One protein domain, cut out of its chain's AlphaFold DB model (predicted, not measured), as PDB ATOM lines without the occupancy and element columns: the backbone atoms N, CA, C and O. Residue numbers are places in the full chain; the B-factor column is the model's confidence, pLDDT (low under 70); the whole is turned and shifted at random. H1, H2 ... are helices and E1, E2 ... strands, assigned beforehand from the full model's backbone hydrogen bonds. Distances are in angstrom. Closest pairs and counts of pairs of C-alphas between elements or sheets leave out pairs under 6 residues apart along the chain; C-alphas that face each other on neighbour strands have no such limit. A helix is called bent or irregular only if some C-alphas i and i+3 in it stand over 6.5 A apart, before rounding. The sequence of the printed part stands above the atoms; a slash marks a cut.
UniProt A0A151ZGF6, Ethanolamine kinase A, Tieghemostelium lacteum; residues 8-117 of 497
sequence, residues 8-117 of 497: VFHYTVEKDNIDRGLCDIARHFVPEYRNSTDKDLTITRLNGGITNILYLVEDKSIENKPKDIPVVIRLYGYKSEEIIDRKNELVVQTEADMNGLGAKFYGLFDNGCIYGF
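AT A GLANCE: This is residues 8 to 117 of the 497 residues of the protein "Ethanolamine kinase A" of Tieghemostelium lacteum (UniProt A0A151ZGF6). A strongly twisted sheet of five strands curls round helix H1 on one face, while helix H2 packs over edge strand E4 on the opposite face. Residues 81 to 89, of which 86 to 89 belong to H2, stick out from the body. The printed part has 110 residues, with two named helices and five named strands in the order H1 E1 E2 E3 H2 E4 E5, a mixed class; the sheet runs E1 E2 E3 E5 E4, all antiparallel. The whole is compact, with a radius of gyration of the C-alphas of 13.8 A and spans of 41 by 37 by 27 A.

IN THESE COORDINATES: The strands are E1, residues 41 to 46, E2, 52 to 59 and 23.0 A long, E3, 71 to 76, E4, 105 to 109, and E5, 112 to 116, ending at C-alpha 116 (123.665, 108.130, 3.192). H1, residues 15 to 29, runs 20.4 A from C-alpha 15 (129.205, 127.227, 14.773); it is irregular, with C-alphas 16 and 19 9.0 A apart. H2, residues 86 to 98, is 18.3 A long.

HOW THE PARTS SIT: E1, E2 and E3 form a meander, each strand the antiparallel neighbour of the one before, with N 44 and O 56 at 2.9 A and N 55 and O 73 at 2.9 A. N 72 and O 115, 2.8 A, pair E3 with E5; N 114 and O 107, 3.0 A, pair the hairpin E4 and E5. H1 is on the sheet; its closest C-alphas to E4 are Phe 29 and Tyr 106, 6.1 A. H2, on the opposite face in three layers, helices on both faces, runs along E4 at 11 degrees on the local plane, height 10.1 A; the C-alphas of Thr 94 and Phe 105 are closest, 5.9 A. E3, H2 and E4 form a split strand-helix-strand unit, two strands running the same way with E5 between them, its crossover right-handed. Every O i to N i+4 pair is within hydrogen-bond range in H2, 9 of 11 in H1.

THE WHOLE: The C-alphas farthest apart, Glu 63 and Glu 82, are 43.2 A apart. The printed part has no cut; links H1 to E1 and E2 to E3 are long. pLDDT is under 70 at residues 48 to 51, 63 to 68 and 77 to 84.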
ATOM      1  N   VAL A   8     111.854 117.618   6.350       92.00
ATOM      2  CA  VAL A   8     112.439 118.935   6.636       92.00
ATOM      3  C   VAL A   8     112.412 119.145   8.143       92.00
ATOM      4  O   VAL A   8     111.339 119.186   8.746       92.00
ATOM      5  N   PHE A   9     113.591 119.307   8.735       94.12
ATOM      6  CA  PHE A   9     113.781 119.547  10.156       94.12
ATOM      7  C   PHE A   9     114.257 120.980  10.387       94.12
ATOM      8  O   PHE A   9     115.368 121.343  10.020       94.12
ATOM      9  N   HIS A  10     113.420 121.806  11.012       94.06
ATOM     10  CA  HIS A  10     113.778 123.187  11.337       94.06
ATOM     11  C   HIS A  10     114.754 123.241  12.515       94.06
ATOM     12  O   HIS A  10     114.356 123.383  13.674       94.06
ATOM     13  N   TYR A  11     116.030 123.055  12.194       93.62
ATOM     14  CA  TYR A  11     117.155 123.081  13.112       93.62
ATOM     15  C   TYR A  11     118.365 123.705  12.423       93.62
ATOM     16  O   TYR A  11     118.717 123.343  11.300       93.62
ATOM     17  N   THR A  12     119.035 124.613  13.127       93.12
ATOM     18  CA  THR A  12     120.265 125.255  12.664       93.12
ATOM     19  C   THR A  12     121.445 124.722  13.469       93.12
ATOM     20  O   THR A  12     121.476 124.858  14.691       93.12
ATOM     21  N   VAL A  13     122.445 124.153  12.793       92.56
ATOM     22  CA  VAL A  13     123.707 123.761  13.442       92.56
ATOM     23  C   VAL A  13     124.528 125.016  13.737       92.56
ATOM     24  O   VAL A  13     124.984 125.698  12.814       92.56
ATOM     25  N   GLU A  14     124.711 125.332  15.020       91.31
ATOM     26  CA  GLU A  14     125.485 126.495  15.463       91.31
ATOM     27  C   GLU A  14     126.998 126.261  15.355       91.31
ATOM     28  O   GLU A  14     127.509 125.186  15.672       91.31
ATOM     29  N   LYS A  15     127.744 127.302  14.959       84.38
ATOM     30  CA  LYS A  15     129.205 127.227  14.773       84.38
ATOM     31  C   LYS A  15     129.969 126.924  16.063       84.38
ATOM     32  O   LYS A  15     131.005 126.271  16.008       84.38
ATOM     33  N   ASP A  16     129.453 127.379  17.199       87.56
ATOM     34  CA  ASP A  16     130.103 127.203  18.501       87.56
ATOM     35  C   ASP A  16     129.849 125.808  19.098       87.56
ATOM     36  O   ASP A  16     130.463 125.441  20.099       87.56
ATOM     37  N   ASN A  17     128.956 125.014  18.491       89.38
ATOM     38  CA  ASN A  17     128.587 123.687  18.979       89.38
ATOM     39  C   ASN A  17     128.253 122.709  17.841       89.38
ATOM     40  O   ASN A  17     127.210 122.049  17.844       89.38
ATOM     41  N   ILE A  18     129.151 122.637  16.856       91.44
ATOM     42  CA  ILE A  18     128.959 121.835  15.642       91.44
ATOM     43  C   ILE A  18     128.719 120.365  15.988       91.44
ATOM     44  O   ILE A  18     127.721 119.807  15.549       91.44
ATOM     45  N   ASP A  19     129.576 119.755  16.811       93.31
ATOM     46  CA  ASP A  19     129.511 118.316  17.096       93.31
ATOM     47  C   ASP A  19     128.159 117.896  17.683       93.31
ATOM     48  O   ASP A  19     127.546 116.934  17.220       93.31
ATOM     49  N   ARG A  20     127.640 118.659  18.654       93.75
ATOM     50  CA  ARG A  20     126.319 118.385  19.230       93.75
ATOM     51  C   ARG A  20     125.213 118.540  18.192       93.75
ATOM     52  O   ARG A  20     124.331 117.690  18.127       93.75
ATOM     53  N   GLY A  21     125.273 119.594  17.376       95.12
ATOM     54  CA  GLY A  21     124.299 119.809  16.311       95.12
ATOM     55  C   GLY A  21     124.291 118.669  15.294       95.12
ATOM     56  O   GLY A  21     123.225 118.186  14.927       95.12
ATOM     57  N   LEU A  22     125.464 118.172  14.894       95.56
ATOM     58  CA  LEU A  22     125.588 117.028  13.989       95.56
ATOM     59  C   LEU A  22     125.000 115.746  14.601       95.56
ATOM     60  O   LEU A  22     124.283 115.024  13.910       95.56
ATOM     61  N   CYS A  23     125.239 115.488  15.890       94.94
ATOM     62  CA  CYS A  23     124.608 114.377  16.606       94.94
ATOM     63  C   CYS A  23     123.078 114.506  16.627       94.94
ATOM     64  O   CYS A  23     122.380 113.535  16.335       94.94
ATOM     65  N   ASP A  24     122.546 115.689  16.941       95.44
ATOM     66  CA  ASP A  24     121.101 115.936  16.995       95.44
ATOM     67  C   ASP A  24     120.434 115.721  15.624       95.44
ATOM     68  O   ASP A  24     119.397 115.058  15.545       95.44
ATOM     69  N   ILE A  25     121.059 116.202  14.542       96.31
ATOM     70  CA  ILE A  25     120.625 115.939  13.161       96.31
ATOM     71  C   ILE A  25     120.620 114.432  12.879       96.31
ATOM     72  O   ILE A  25     119.612 113.891  12.423       96.31
ATOM     73  N   ALA A  26     121.715 113.731  13.183       94.75
ATOM     74  CA  ALA A  26     121.837 112.306  12.894       94.75
ATOM     75  C   ALA A  26     120.764 111.477  13.631       94.75
ATOM     76  O   ALA A  26     120.117 110.632  13.018       94.75
ATOM     77  N   ARG A  27     120.493 111.772  14.911       94.19
ATOM     78  CA  ARG A  27     119.426 111.118  15.699       94.19
ATOM     79  C   ARG A  27     118.017 111.403  15.194       94.19
ATOM     80  O   ARG A  27     117.124 110.584  15.405       94.19
ATOM     81  N   HIS A  28     117.801 112.587  14.625       95.38
ATOM     82  CA  HIS A  28     116.499 112.987  14.109       95.38
ATOM     83  C   HIS A  28     116.141 112.183  12.857       95.38
ATOM     84  O   HIS A  28     115.066 111.593  12.790       95.38
ATOM     85  N   PHE A  29     117.064 112.140  11.896       93.88
ATOM     86  CA  PHE A  29     116.813 111.585  10.569       93.88
ATOM     87  C   PHE A  29     117.099 110.087  10.441       93.88
ATOM     88  O   PHE A  29     116.504 109.437   9.582       93.88
ATOM     89  N   VAL A  30     118.000 109.532  11.258       91.56
ATOM     90  CA  VAL A  30     118.394 108.117  11.203       91.56
ATOM     91  C   VAL A  30     117.742 107.381  12.378       91.56
ATOM     92  O   VAL A  30     118.198 107.526  13.516       91.56
ATOM     93  N   PRO A  31     116.668 106.596  12.152       89.81
ATOM     94  CA  PRO A  31     115.932 105.927  13.228       89.81
ATOM     95  C   PRO A  31     116.809 105.060  14.136       89.81
ATOM     96  O   PRO A  31     116.576 104.995  15.344       89.81
ATOM     97  N   GLU A  32     117.827 104.424  13.563       89.19
ATOM     98  CA  GLU A  32     118.801 103.580  14.245       89.19
ATOM     99  C   GLU A  32     119.642 104.368  15.255       89.19
ATOM    100  O   GLU A  32     120.024 103.817  16.284       89.19
ATOM    101  N   TYR A  33     119.876 105.662  15.013       91.00
ATOM    102  CA  TYR A  33     120.696 106.515  15.876       91.00
ATOM    103  C   TYR A  33     119.909 107.154  17.019       91.00
ATOM    104  O   TYR A  33     120.488 107.761  17.917       91.00
ATOM    105  N   ARG A  34     118.578 107.027  17.027       90.50
ATOM    106  CA  ARG A  34     117.682 107.754  17.941       90.50
ATOM    107  C   ARG A  34     118.053 107.631  19.424       90.50
ATOM    108  O   ARG A  34     117.828 108.572  20.182       90.50
ATOM    109  N   ASN A  35     118.584 106.478  19.835       89.31
ATOM    110  CA  ASN A  35     118.929 106.182  21.230       89.31
ATOM    111  C   ASN A  35     120.437 106.258  21.522       89.31
ATOM    112  O   ASN A  35     120.841 106.040  22.664       89.31
ATOM    113  N   SER A  36     121.261 106.555  20.519       89.69
ATOM    114  CA  SER A  36     122.720 106.575  20.628       89.69
ATOM    115  C   SER A  36     123.172 107.791  21.422       89.69
ATOM    116  O   SER A  36     122.705 108.909  21.190       89.69
ATOM    117  N   THR A  37     124.089 107.616  22.367       91.00
ATOM    118  CA  THR A  37     124.656 108.728  23.143       91.00
ATOM    119  C   THR A  37     125.706 109.488  22.331       91.00
ATOM    120  O   THR A  37     126.182 109.008  21.306       91.00
ATOM    121  N   ASP A  38     126.106 110.682  22.780       89.00
ATOM    122  CA  ASP A  38     127.150 111.467  22.093       89.00
ATOM    123  C   ASP A  38     128.495 110.720  22.030       89.00
ATOM    124  O   ASP A  38     129.330 111.022  21.189       89.00
ATOM    125  N   LYS A  39     128.718 109.745  22.922       88.62
ATOM    126  CA  LYS A  39     129.932 108.915  22.939       88.62
ATOM    127  C   LYS A  39     129.874 107.753  21.953       88.62
ATOM    128  O   LYS A  39     130.926 107.237  21.579       88.62
ATOM    129  N   ASP A  40     128.667 107.334  21.583       90.31
ATOM    130  CA  ASP A  40     128.455 106.258  20.619       90.31
ATOM    131  C   ASP A  40     128.642 106.786  19.193       90.31
ATOM    132  O   ASP A  40     129.161 106.079  18.331       90.31
ATOM    133  N   LEU A  41     128.298 108.056  18.964       91.94
ATOM    134  CA  LEU A  41     128.451 108.723  17.678       91.94
ATOM    135  C   LEU A  41     129.876 109.251  17.482       91.94
ATOM    136  O   LEU A  41     130.418 109.993  18.299       91.94
ATOM    137  N   THR A  42     130.476 108.908  16.349       93.00
ATOM    138  CA  THR A  42     131.727 109.495  15.884       93.00
ATOM    139  C   THR A  42     131.517 110.377  14.681       93.00
ATOM    140  O   THR A  42     130.826 110.000  13.740       93.00
ATOM    141  N   ILE A  43     132.171 111.533  14.725       94.62
ATOM    142  CA  ILE A  43     132.117 112.562  13.700       94.62
ATOM    143  C   ILE A  43     133.503 112.664  13.075       94.62
ATOM    144  O   ILE A  43     134.488 112.940  13.761       94.62
ATOM    145  N   THR A  44     133.568 112.468  11.765       93.19
ATOM    146  CA  THR A  44     134.796 112.594  10.982       93.19
ATOM    147  C   THR A  44     134.581 113.650   9.913       93.19
ATOM    148  O   THR A  44     133.672 113.541   9.093       93.19
ATOM    149  N   ARG A  45     135.420 114.686   9.891       89.94
ATOM    150  CA  ARG A  45     135.388 115.671   8.807       89.94
ATOM    151  C   ARG A  45     135.909 115.021   7.526       89.94
ATOM    152  O   ARG A  45     137.032 114.522   7.510       89.94
ATOM    153  N   LEU A  46     135.103 115.043   6.469       85.56
ATOM    154  CA  LEU A  46     135.512 114.560   5.156       85.56
ATOM    155  C   LEU A  46     136.240 115.674   4.401       85.56
ATOM    156  O   LEU A  46     135.848 116.843   4.442       85.56
ATOM    157  N   ASN A  47     137.310 115.300   3.705       70.94
ATOM    158  CA  ASN A  47     138.009 116.192   2.790       70.94
ATOM    159  C   ASN A  47     137.271 116.155   1.447       70.94
ATOM    160  O   ASN A  47     137.326 115.143   0.755       70.94
ATOM    161  N   GLY A  48     136.560 117.223   1.083       56.03
ATOM    162  CA  GLY A  48     135.845 117.277  -0.191       56.03
ATOM    163  C   GLY A  48     135.065 118.574  -0.368       56.03
ATOM    164  O   GLY A  48     134.272 118.940   0.495       56.03
ATOM    165  N   GLY A  49     135.305 119.255  -1.492       53.91
ATOM    166  CA  GLY A  49     134.648 120.507  -1.864       53.91
ATOM    167  C   GLY A  49     135.253 121.745  -1.198       53.91
ATOM    168  O   GLY A  49     135.645 121.736  -0.035       53.91
ATOM    169  N   ILE A  50     135.332 122.840  -1.952       52.41
ATOM    170  CA  ILE A  50     135.919 124.097  -1.466       52.41
ATOM    171  C   ILE A  50     134.838 125.006  -0.844       52.41
ATOM    172  O   ILE A  50     135.115 125.816   0.036       52.41
ATOM    173  N   THR A  51     133.578 124.816  -1.246       55.50
ATOM    174  CA  THR A  51     132.405 125.605  -0.826       55.50
ATOM    175  C   THR A  51     131.529 124.937   0.238       55.50
ATOM    176  O   THR A  51     130.659 125.606   0.794       55.50
ATOM    177  N   ASN A  52     131.720 123.648   0.544       70.50
ATOM    178  CA  ASN A  52     130.859 122.887   1.462       70.50
ATOM    179  C   ASN A  52     131.686 122.192   2.545       70.50
ATOM    180  O   ASN A  52     132.808 121.766   2.285       70.50
ATOM    181  N   ILE A  53     131.130 122.052   3.753       83.50
ATOM    182  CA  ILE A  53     131.769 121.280   4.828       83.50
ATOM    183  C   ILE A  53     130.991 119.980   5.006       83.50
ATOM    184  O   ILE A  53     129.790 120.004   5.276       83.50
ATOM    185  N   LEU A  54     131.687 118.856   4.842       89.69
ATOM    186  CA  LEU A  54     131.124 117.514   4.916       89.69
ATOM    187  C   LEU A  54     131.593 116.807   6.190       89.69
ATOM    188  O   LEU A  54     132.789 116.785   6.499       89.69
ATOM    189  N   TYR A  55     130.653 116.200   6.906       93.06
ATOM    190  CA  TYR A  55     130.914 115.389   8.092       93.06
ATOM    191  C   TYR A  55     130.305 114.003   7.921       93.06
ATOM    192  O   TYR A  55     129.109 113.881   7.677       93.06
ATOM    193  N   LEU A  56     131.121 112.967   8.077       93.75
ATOM    194  CA  LEU A  56     130.670 111.589   8.227       93.75
ATOM    195  C   LEU A  56     130.303 111.348   9.693       93.75
ATOM    196  O   LEU A  56     131.123 111.602  10.578       93.75
ATOM    197  N   VAL A  57     129.090 110.856   9.937       94.62
ATOM    198  CA  VAL A  57     128.594 110.494  11.267       94.62
ATOM    199  C   VAL A  57     128.281 109.004  11.318       94.62
ATOM    200  O   VAL A  57     127.526 108.465  10.503       94.62
ATOM    201  N   GLU A  58     128.861 108.338  12.312       92.75
ATOM    202  CA  GLU A  58     128.783 106.893  12.490       92.75
ATOM    203  C   GLU A  58     128.487 106.521  13.937       92.75
ATOM    204  O   GLU A  58     129.161 107.000  14.839       92.75
ATOM    205  N   ASP A  59     127.567 105.589  14.167       89.75
ATOM    206  CA  ASP A  59     127.342 105.027  15.503       89.75
ATOM    207  C   ASP A  59     128.201 103.779  15.756       89.75
ATOM    208  O   ASP A  59     128.010 102.749  15.116       89.75
ATOM    209  N   LYS A  60     129.155 103.832  16.681       85.25
ATOM    210  CA  LYS A  60     130.030 102.699  17.028       85.25
ATOM    211  C   LYS A  60     129.351 101.600  17.844       85.25
ATOM    212  O   LYS A  60     129.913 100.512  17.934       85.25
ATOM    213  N   SER A  61     128.188 101.860  18.434       80.75
ATOM    214  CA  SER A  61     127.459 100.880  19.248       80.75
ATOM    215  C   SER A  61     126.710  99.829  18.415       80.75
ATOM    216  O   SER A  61     126.311  98.793  18.943       80.75
ATOM    217  N   ILE A  62     126.551 100.062  17.107       76.56
ATOM    218  CA  ILE A  62     125.843  99.166  16.189       76.56
ATOM    219  C   ILE A  62     126.843  98.215  15.512       76.56
ATOM    220  O   ILE A  62     127.584  98.613  14.609       76.56
ATOM    221  N   GLU A  63     126.850  96.943  15.923       65.12
ATOM    222  CA  GLU A  63     127.600  95.870  15.253       65.12
ATOM    223  C   GLU A  63     126.892  95.413  13.958       65.12
ATOM    224  O   GLU A  63     125.669  95.292  13.925       65.12
ATOM    225  N   ASN A  64     127.657  95.117  12.895       61.47
ATOM    226  CA  ASN A  64     127.161  94.677  11.574       61.47
ATOM    227  C   ASN A  64     126.167  95.648  10.908       61.47
ATOM    228  O   ASN A  64     125.047  95.286  10.547       61.47
ATOM    229  N   LYS A  65     126.606  96.894  10.727       62.94
ATOM    230  CA  LYS A  65     125.817  97.962  10.111       62.94
ATOM    231  C   LYS A  65     125.405  97.631   8.664       62.94
ATOM    232  O   LYS A  65     126.286  97.338   7.854       62.94
ATOM    233  N   PRO A  66     124.118  97.743   8.284       63.22
ATOM    234  CA  PRO A  66     123.743  97.913   6.883       63.22
ATOM    235  C   PRO A  66     124.502  99.079   6.227       63.22
ATOM    236  O   PRO A  66     124.889 100.034   6.904       63.22
ATOM    237  N   LYS A  67     124.703  99.007   4.902       55.28
ATOM    238  CA  LYS A  67     125.504  99.983   4.134       55.28
ATOM    239  C   LYS A  67     125.031 101.435   4.290       55.28
ATOM    240  O   LYS A  67     125.859 102.330   4.213       55.28
ATOM    241  N   ASP A  68     123.746 101.642   4.578       56.62
ATOM    242  CA  ASP A  68     123.110 102.966   4.642       56.62
ATOM    243  C   ASP A  68     123.100 103.590   6.046       56.62
ATOM    244  O   ASP A  68     122.469 104.629   6.257       56.62
ATOM    245  N   ILE A  69     123.741 102.939   7.024       74.44
ATOM    246  CA  ILE A  69     123.798 103.431   8.404       74.44
ATOM    247  C   ILE A  69     124.761 104.614   8.549       74.44
ATOM    248  O   ILE A  69     124.367 105.606   9.158       74.44
ATOM    249  N   PRO A  70     126.004 104.577   8.024       89.19
ATOM    250  CA  PRO A  70     126.847 105.764   8.024       89.19
ATOM    251  C   PRO A  70     126.192 106.868   7.188       89.19
ATOM    252  O   PRO A  70     125.712 106.620   6.079       89.19
ATOM    253  N   VAL A  71     126.171 108.092   7.713       93.19
ATOM    254  CA  VAL A  71     125.530 109.238   7.051       93.19
ATOM    255  C   VAL A  71     126.499 110.388   6.884       93.19
ATOM    256  O   VAL A  71     127.377 110.614   7.714       93.19
ATOM    257  N   VAL A  72     126.313 111.139   5.809       93.75
ATOM    258  CA  VAL A  72     127.029 112.374   5.533       93.75
ATOM    259  C   VAL A  72     126.096 113.545   5.802       93.75
ATOM    260  O   VAL A  72     124.998 113.633   5.251       93.75
ATOM    261  N   ILE A  73     126.557 114.465   6.641       93.81
ATOM    262  CA  ILE A  73     125.920 115.754   6.877       93.81
ATOM    263  C   ILE A  73     126.717 116.816   6.123       93.81
ATOM    264  O   ILE A  73     127.912 117.008   6.364       93.81
ATOM    265  N   ARG A  74     126.042 117.519   5.211       90.62
ATOM    266  CA  ARG A  74     126.591 118.651   4.459       90.62
ATOM    267  C   ARG A  74     126.073 119.947   5.054       90.62
ATOM    268  O   ARG A  74     124.871 120.192   5.036       90.62
ATOM    269  N   LEU A  75     126.987 120.797   5.515       88.75
ATOM    270  CA  LEU A  75     126.686 122.176   5.895       88.75
ATOM    271  C   LEU A  75     126.948 123.100   4.703       88.75
ATOM    272  O   LEU A  75     128.020 123.045   4.088       88.75
ATOM    273  N   TYR A  76     125.973 123.949   4.379       81.81
ATOM    274  CA  TYR A  76     126.080 124.876   3.253       81.81
ATOM    275  C   TYR A  76     126.994 126.067   3.585       81.81
ATOM    276  O   TYR A  76     126.886 126.683   4.647       81.81
ATOM    277  N   GLY A  77     127.902 126.400   2.661       68.81
ATOM    278  CA  GLY A  77     128.764 127.580   2.754       68.81
ATOM    279  C   GLY A  77     128.051 128.889   2.393       68.81
ATOM    280  O   GLY A  77     127.058 128.906   1.662       68.81
ATOM    281  N   TYR A  78     128.591 130.010   2.882       55.66
ATOM    282  CA  TYR A  78     128.075 131.359   2.617       55.66
ATOM    283  C   TYR A  78     128.210 131.703   1.116       55.66
ATOM    284  O   TYR A  78     129.292 131.552   0.560       55.66
ATOM    285  N   LYS A  79     127.130 132.180   0.470       54.38
ATOM    286  CA  LYS A  79     127.059 132.672  -0.934       54.38
ATOM    287  C   LYS A  79     127.157 131.664  -2.096       54.38
ATOM    288  O   LYS A  79     127.290 132.075  -3.244       54.38
ATOM    289  N   SER A  80     127.000 130.363  -1.869       52.06
ATOM    290  CA  SER A  80     127.017 129.389  -2.985       52.06
ATOM    291  C   SER A  80     125.798 129.456  -3.939       52.06
ATOM    292  O   SER A  80     125.832 128.900  -5.035       52.06
ATOM    293  N   GLU A  81     124.737 130.173  -3.556       52.44
ATOM    294  CA  GLU A  81     123.468 130.285  -4.299       52.44
ATOM    295  C   GLU A  81     123.531 131.187  -5.548       52.44
ATOM    296  O   GLU A  81     122.639 131.131  -6.393       52.44
ATOM    297  N   GLU A  82     124.569 132.019  -5.701       53.84
ATOM    298  CA  GLU A  82     124.701 132.915  -6.865       53.84
ATOM    299  C   GLU A  82     125.130 132.167  -8.144       53.84
ATOM    300  O   GLU A  82     124.894 132.638  -9.262       53.84
ATOM    301  N   ILE A  83     125.724 130.977  -7.987       56.66
ATOM    302  CA  ILE A  83     126.268 130.164  -9.085       56.66
ATOM    303  C   ILE A  83     125.501 128.839  -9.242       56.66
ATOM    304  O   ILE A  83     125.277 128.419 -10.379       56.66
ATOM    305  N   ILE A  84     125.045 128.226  -8.140       65.81
ATOM    306  CA  ILE A  84     124.461 126.874  -8.118       65.81
ATOM    307  C   ILE A  84     122.943 126.927  -7.878       65.81
ATOM    308  O   ILE A  84     122.469 127.544  -6.923       65.81
ATOM    309  N   ASP A  85     122.168 126.225  -8.712       77.31
ATOM    310  CA  ASP A  85     120.724 126.049  -8.514       77.31
ATOM    311  C   ASP A  85     120.452 124.951  -7.472       77.31
ATOM    312  O   ASP A  85     120.219 123.788  -7.802       77.31
ATOM    313  N   ARG A  86     120.463 125.336  -6.189       76.69
ATOM    314  CA  ARG A  86     120.223 124.425  -5.053       76.69
ATOM    315  C   ARG A  86     118.867 123.722  -5.104       76.69
ATOM    316  O   ARG A  86     118.727 122.622  -4.577       76.69
ATOM    317  N   LYS A  87     117.859 124.332  -5.740       82.50
ATOM    318  CA  LYS A  87     116.545 123.694  -5.905       82.50
ATOM    319  C   LYS A  87     116.629 122.556  -6.911       82.50
ATOM    320  O   LYS A  87     116.058 121.500  -6.661       82.50
ATOM    321  N   ASN A  88     117.333 122.769  -8.022       85.19
ATOM    322  CA  ASN A  88     117.586 121.715  -8.997       85.19
ATOM    323  C   ASN A  88     118.418 120.587  -8.381       85.19
ATOM    324  O   ASN A  88     118.012 119.436  -8.470       85.19
ATOM    325  N   GLU A  89     119.518 120.912  -7.700       85.31
ATOM    326  CA  GLU A  89     120.379 119.919  -7.045       85.31
ATOM    327  C   GLU A  89     119.600 119.038  -6.056       85.31
ATOM    328  O   GLU A  89     119.713 117.817  -6.106       85.31
ATOM    329  N   LEU A  90     118.741 119.630  -5.220       86.81
ATOM    330  CA  LEU A  90     117.874 118.890  -4.301       86.81
ATOM    331  C   LEU A  90     116.928 117.924  -5.028       86.81
ATOM    332  O   LEU A  90     116.756 116.782  -4.596       86.81
ATOM    333  N   VAL A  91     116.295 118.382  -6.114       89.75
ATOM    334  CA  VAL A  91     115.409 117.537  -6.932       89.75
ATOM    335  C   VAL A  91     116.197 116.371  -7.515       89.75
ATOM    336  O   VAL A  91     115.757 115.233  -7.401       89.75
ATOM    337  N   VAL A  92     117.377 116.637  -8.079       91.00
ATOM    338  CA  VAL A  92     118.236 115.600  -8.663       91.00
ATOM    339  C   VAL A  92     118.692 114.605  -7.604       91.00
ATOM    340  O   VAL A  92     118.597 113.407  -7.834       91.00
ATOM    341  N   GLN A  93     119.127 115.073  -6.434       89.88
ATOM    342  CA  GLN A  93     119.586 114.202  -5.353       89.88
ATOM    343  C   GLN A  93     118.465 113.288  -4.838       89.88
ATOM    344  O   GLN A  93     118.687 112.099  -4.625       89.88
ATOM    345  N   THR A  94     117.255 113.828  -4.687       90.06
ATOM    346  CA  THR A  94     116.080 113.060  -4.248       90.06
ATOM    347  C   THR A  94     115.667 112.018  -5.288       90.06
ATOM    348  O   THR A  94     115.374 110.875  -4.951       90.06
ATOM    349  N   GLU A  95     115.637 112.396  -6.564       90.94
ATOM    350  CA  GLU A  95     115.254 111.477  -7.639       90.94
ATOM    351  C   GLU A  95     116.332 110.417  -7.892       90.94
ATOM    352  O   GLU A  95     116.001 109.270  -8.182       90.94
ATOM    353  N   ALA A  96     117.614 110.756  -7.730       90.50
ATOM    354  CA  ALA A  96     118.711 109.796  -7.810       90.50
ATOM    355  C   ALA A  96     118.588 108.705  -6.734       90.50
ATOM    356  O   ALA A  96     118.738 107.529  -7.057       90.50
ATOM    357  N   ASP A  97     118.243 109.069  -5.494       91.06
ATOM    358  CA  ASP A  97     117.910 108.110  -4.428       91.06
ATOM    359  C   ASP A  97     116.727 107.215  -4.827       91.06
ATOM    360  O   ASP A  97     116.839 105.989  -4.852       91.06
ATOM    361  N   MET A  98     115.611 107.817  -5.250       89.81
ATOM    362  CA  MET A  98     114.403 107.072  -5.628       89.81
ATOM    363  C   MET A  98     114.621 106.079  -6.782       89.81
ATOM    364  O   MET A  98     113.886 105.094  -6.879       89.81
ATOM    365  N   ASN A  99     115.616 106.325  -7.639       89.50
ATOM    366  CA  ASN A  99     116.001 105.447  -8.745       89.50
ATOM    367  C   ASN A  99     117.226 104.562  -8.432       89.50
ATOM    368  O   ASN A  99     117.648 103.798  -9.296       89.50
ATOM    369  N   GLY A 100     117.783 104.628  -7.218       87.62
ATOM    370  CA  GLY A 100     118.910 103.802  -6.779       87.62
ATOM    371  C   GLY A 100     120.280 104.189  -7.351       87.62
ATOM    372  O   GLY A 100     121.199 103.383  -7.262       87.62
ATOM    373  N   LEU A 101     120.426 105.391  -7.919       87.56
ATOM    374  CA  LEU A 101     121.677 105.889  -8.517       87.56
ATOM    375  C   LEU A 101     122.435 106.896  -7.640       87.56
ATOM    376  O   LEU A 101     123.509 107.377  -7.999       87.56
ATOM    377  N   GLY A 102     121.863 107.262  -6.497       87.50
ATOM    378  CA  GLY A 102     122.453 108.205  -5.558       87.50
ATOM    379  C   GLY A 102     122.470 107.666  -4.137       87.50
ATOM    380  O   GLY A 102     121.866 106.644  -3.816       87.50
ATOM    381  N   ALA A 103     123.148 108.400  -3.260       90.38
ATOM    382  CA  ALA A 103     123.018 108.187  -1.830       90.38
ATOM    383  C   ALA A 103     121.565 108.373  -1.383       90.38
ATOM    384  O   ALA A 103     120.922 109.347  -1.779       90.38
ATOM    385  N   LYS A 104     121.110 107.515  -0.465       91.00
ATOM    386  CA  LYS A 104     119.819 107.673   0.205       91.00
ATOM    387  C   LYS A 104     119.675 109.078   0.781       91.00
ATOM    388  O   LYS A 104     120.495 109.484   1.606       91.00
ATOM    389  N   PHE A 105     118.648 109.818   0.393       92.00
ATOM    390  CA  PHE A 105     118.458 111.188   0.842       92.00
ATOM    391  C   PHE A 105     117.516 111.215   2.045       92.00
ATOM    392  O   PHE A 105     116.337 110.889   1.942       92.00
ATOM    393  N   TYR A 106     118.034 111.592   3.216       91.75
ATOM    394  CA  TYR A 106     117.244 111.578   4.449       91.75
ATOM    395  C   TYR A 106     116.412 112.854   4.607       91.75
ATOM    396  O   TYR A 106     115.233 112.790   4.964       91.75
ATOM    397  N   GLY A 107     116.999 114.020   4.326       92.62
ATOM    398  CA  GLY A 107     116.268 115.276   4.419       92.62
ATOM    399  C   GLY A 107     117.115 116.532   4.546       92.62
ATOM    400  O   GLY A 107     118.339 116.533   4.375       92.62
ATOM    401  N   LEU A 108     116.412 117.622   4.834       93.62
ATOM    402  CA  LEU A 108     116.944 118.979   4.918       93.62
ATOM    403  C   LEU A 108     116.814 119.550   6.320       93.62
ATOM    404  O   LEU A 108     115.827 119.302   7.010       93.62
ATOM    405  N   PHE A 109     117.756 120.411   6.677       93.69
ATOM    406  CA  PHE A 109     117.664 121.284   7.839       93.69
ATOM    407  C   PHE A 109     118.062 122.717   7.468       93.69
ATOM    408  O   PHE A 109     118.451 122.976   6.329       93.69
ATOM    409  N   ASP A 110     117.922 123.673   8.390       90.44
ATOM    410  CA  ASP A 110     117.929 125.108   8.053       90.44
ATOM    411  C   ASP A 110     119.215 125.566   7.340       90.44
ATOM    412  O   ASP A 110     119.185 126.496   6.536       90.44
ATOM    413  N   ASN A 111     120.348 124.916   7.623       89.50
ATOM    414  CA  ASN A 111     121.654 125.242   7.053       89.50
ATOM    415  C   ASN A 111     122.392 124.045   6.424       89.50
ATOM    416  O   ASN A 111     123.626 124.064   6.337       89.50
ATOM    417  N   GLY A 112     121.668 123.018   5.966       89.94
ATOM    418  CA  GLY A 112     122.294 121.866   5.319       89.94
ATOM    419  C   GLY A 112     121.362 120.711   4.956       89.94
ATOM    420  O   GLY A 112     120.136 120.818   4.999       89.94
ATOM    421  N   CYS A 113     121.969 119.584   4.590       92.00
ATOM    422  CA  CYS A 113     121.264 118.342   4.284       92.00
ATOM    423  C   CYS A 113     121.987 117.113   4.840       92.00
ATOM    424  O   CYS A 113     123.177 117.163   5.169       92.00
ATOM    425  N   ILE A 114     121.251 116.008   4.944       93.19
ATOM    426  CA  ILE A 114     121.756 114.705   5.378       93.19
ATOM    427  C   ILE A 114     121.395 113.626   4.351       93.19
ATOM    428  O   ILE A 114     120.257 113.533   3.885       93.19
ATOM    429  N   TYR A 115     122.378 112.806   3.998       92.75
ATOM    430  CA  TYR A 115     122.241 111.695   3.057       92.75
ATOM    431  C   TYR A 115     123.145 110.524   3.461       92.75
ATOM    432  O   TYR A 115     124.033 110.670   4.297       92.75
ATOM    433  N   GLY A 116     122.890 109.336   2.920       92.31
ATOM    434  CA  GLY A 116     123.665 108.130   3.192       92.31
ATOM    435  C   GLY A 116     125.108 108.251   2.708       92.31
ATOM    436  O   GLY A 116     125.405 108.921   1.721       92.31
ATOM    437  N   PHE A 117     126.027 107.597   3.404       91.44
ATOM    438  CA  PHE A 117     127.397 107.460   2.935       91.44
ATOM    439  C   PHE A 117     127.469 106.431   1.804       91.44
ATOM    440  O   PHE A 117     126.955 105.323   1.936       91.44
TER     441      PHE A 117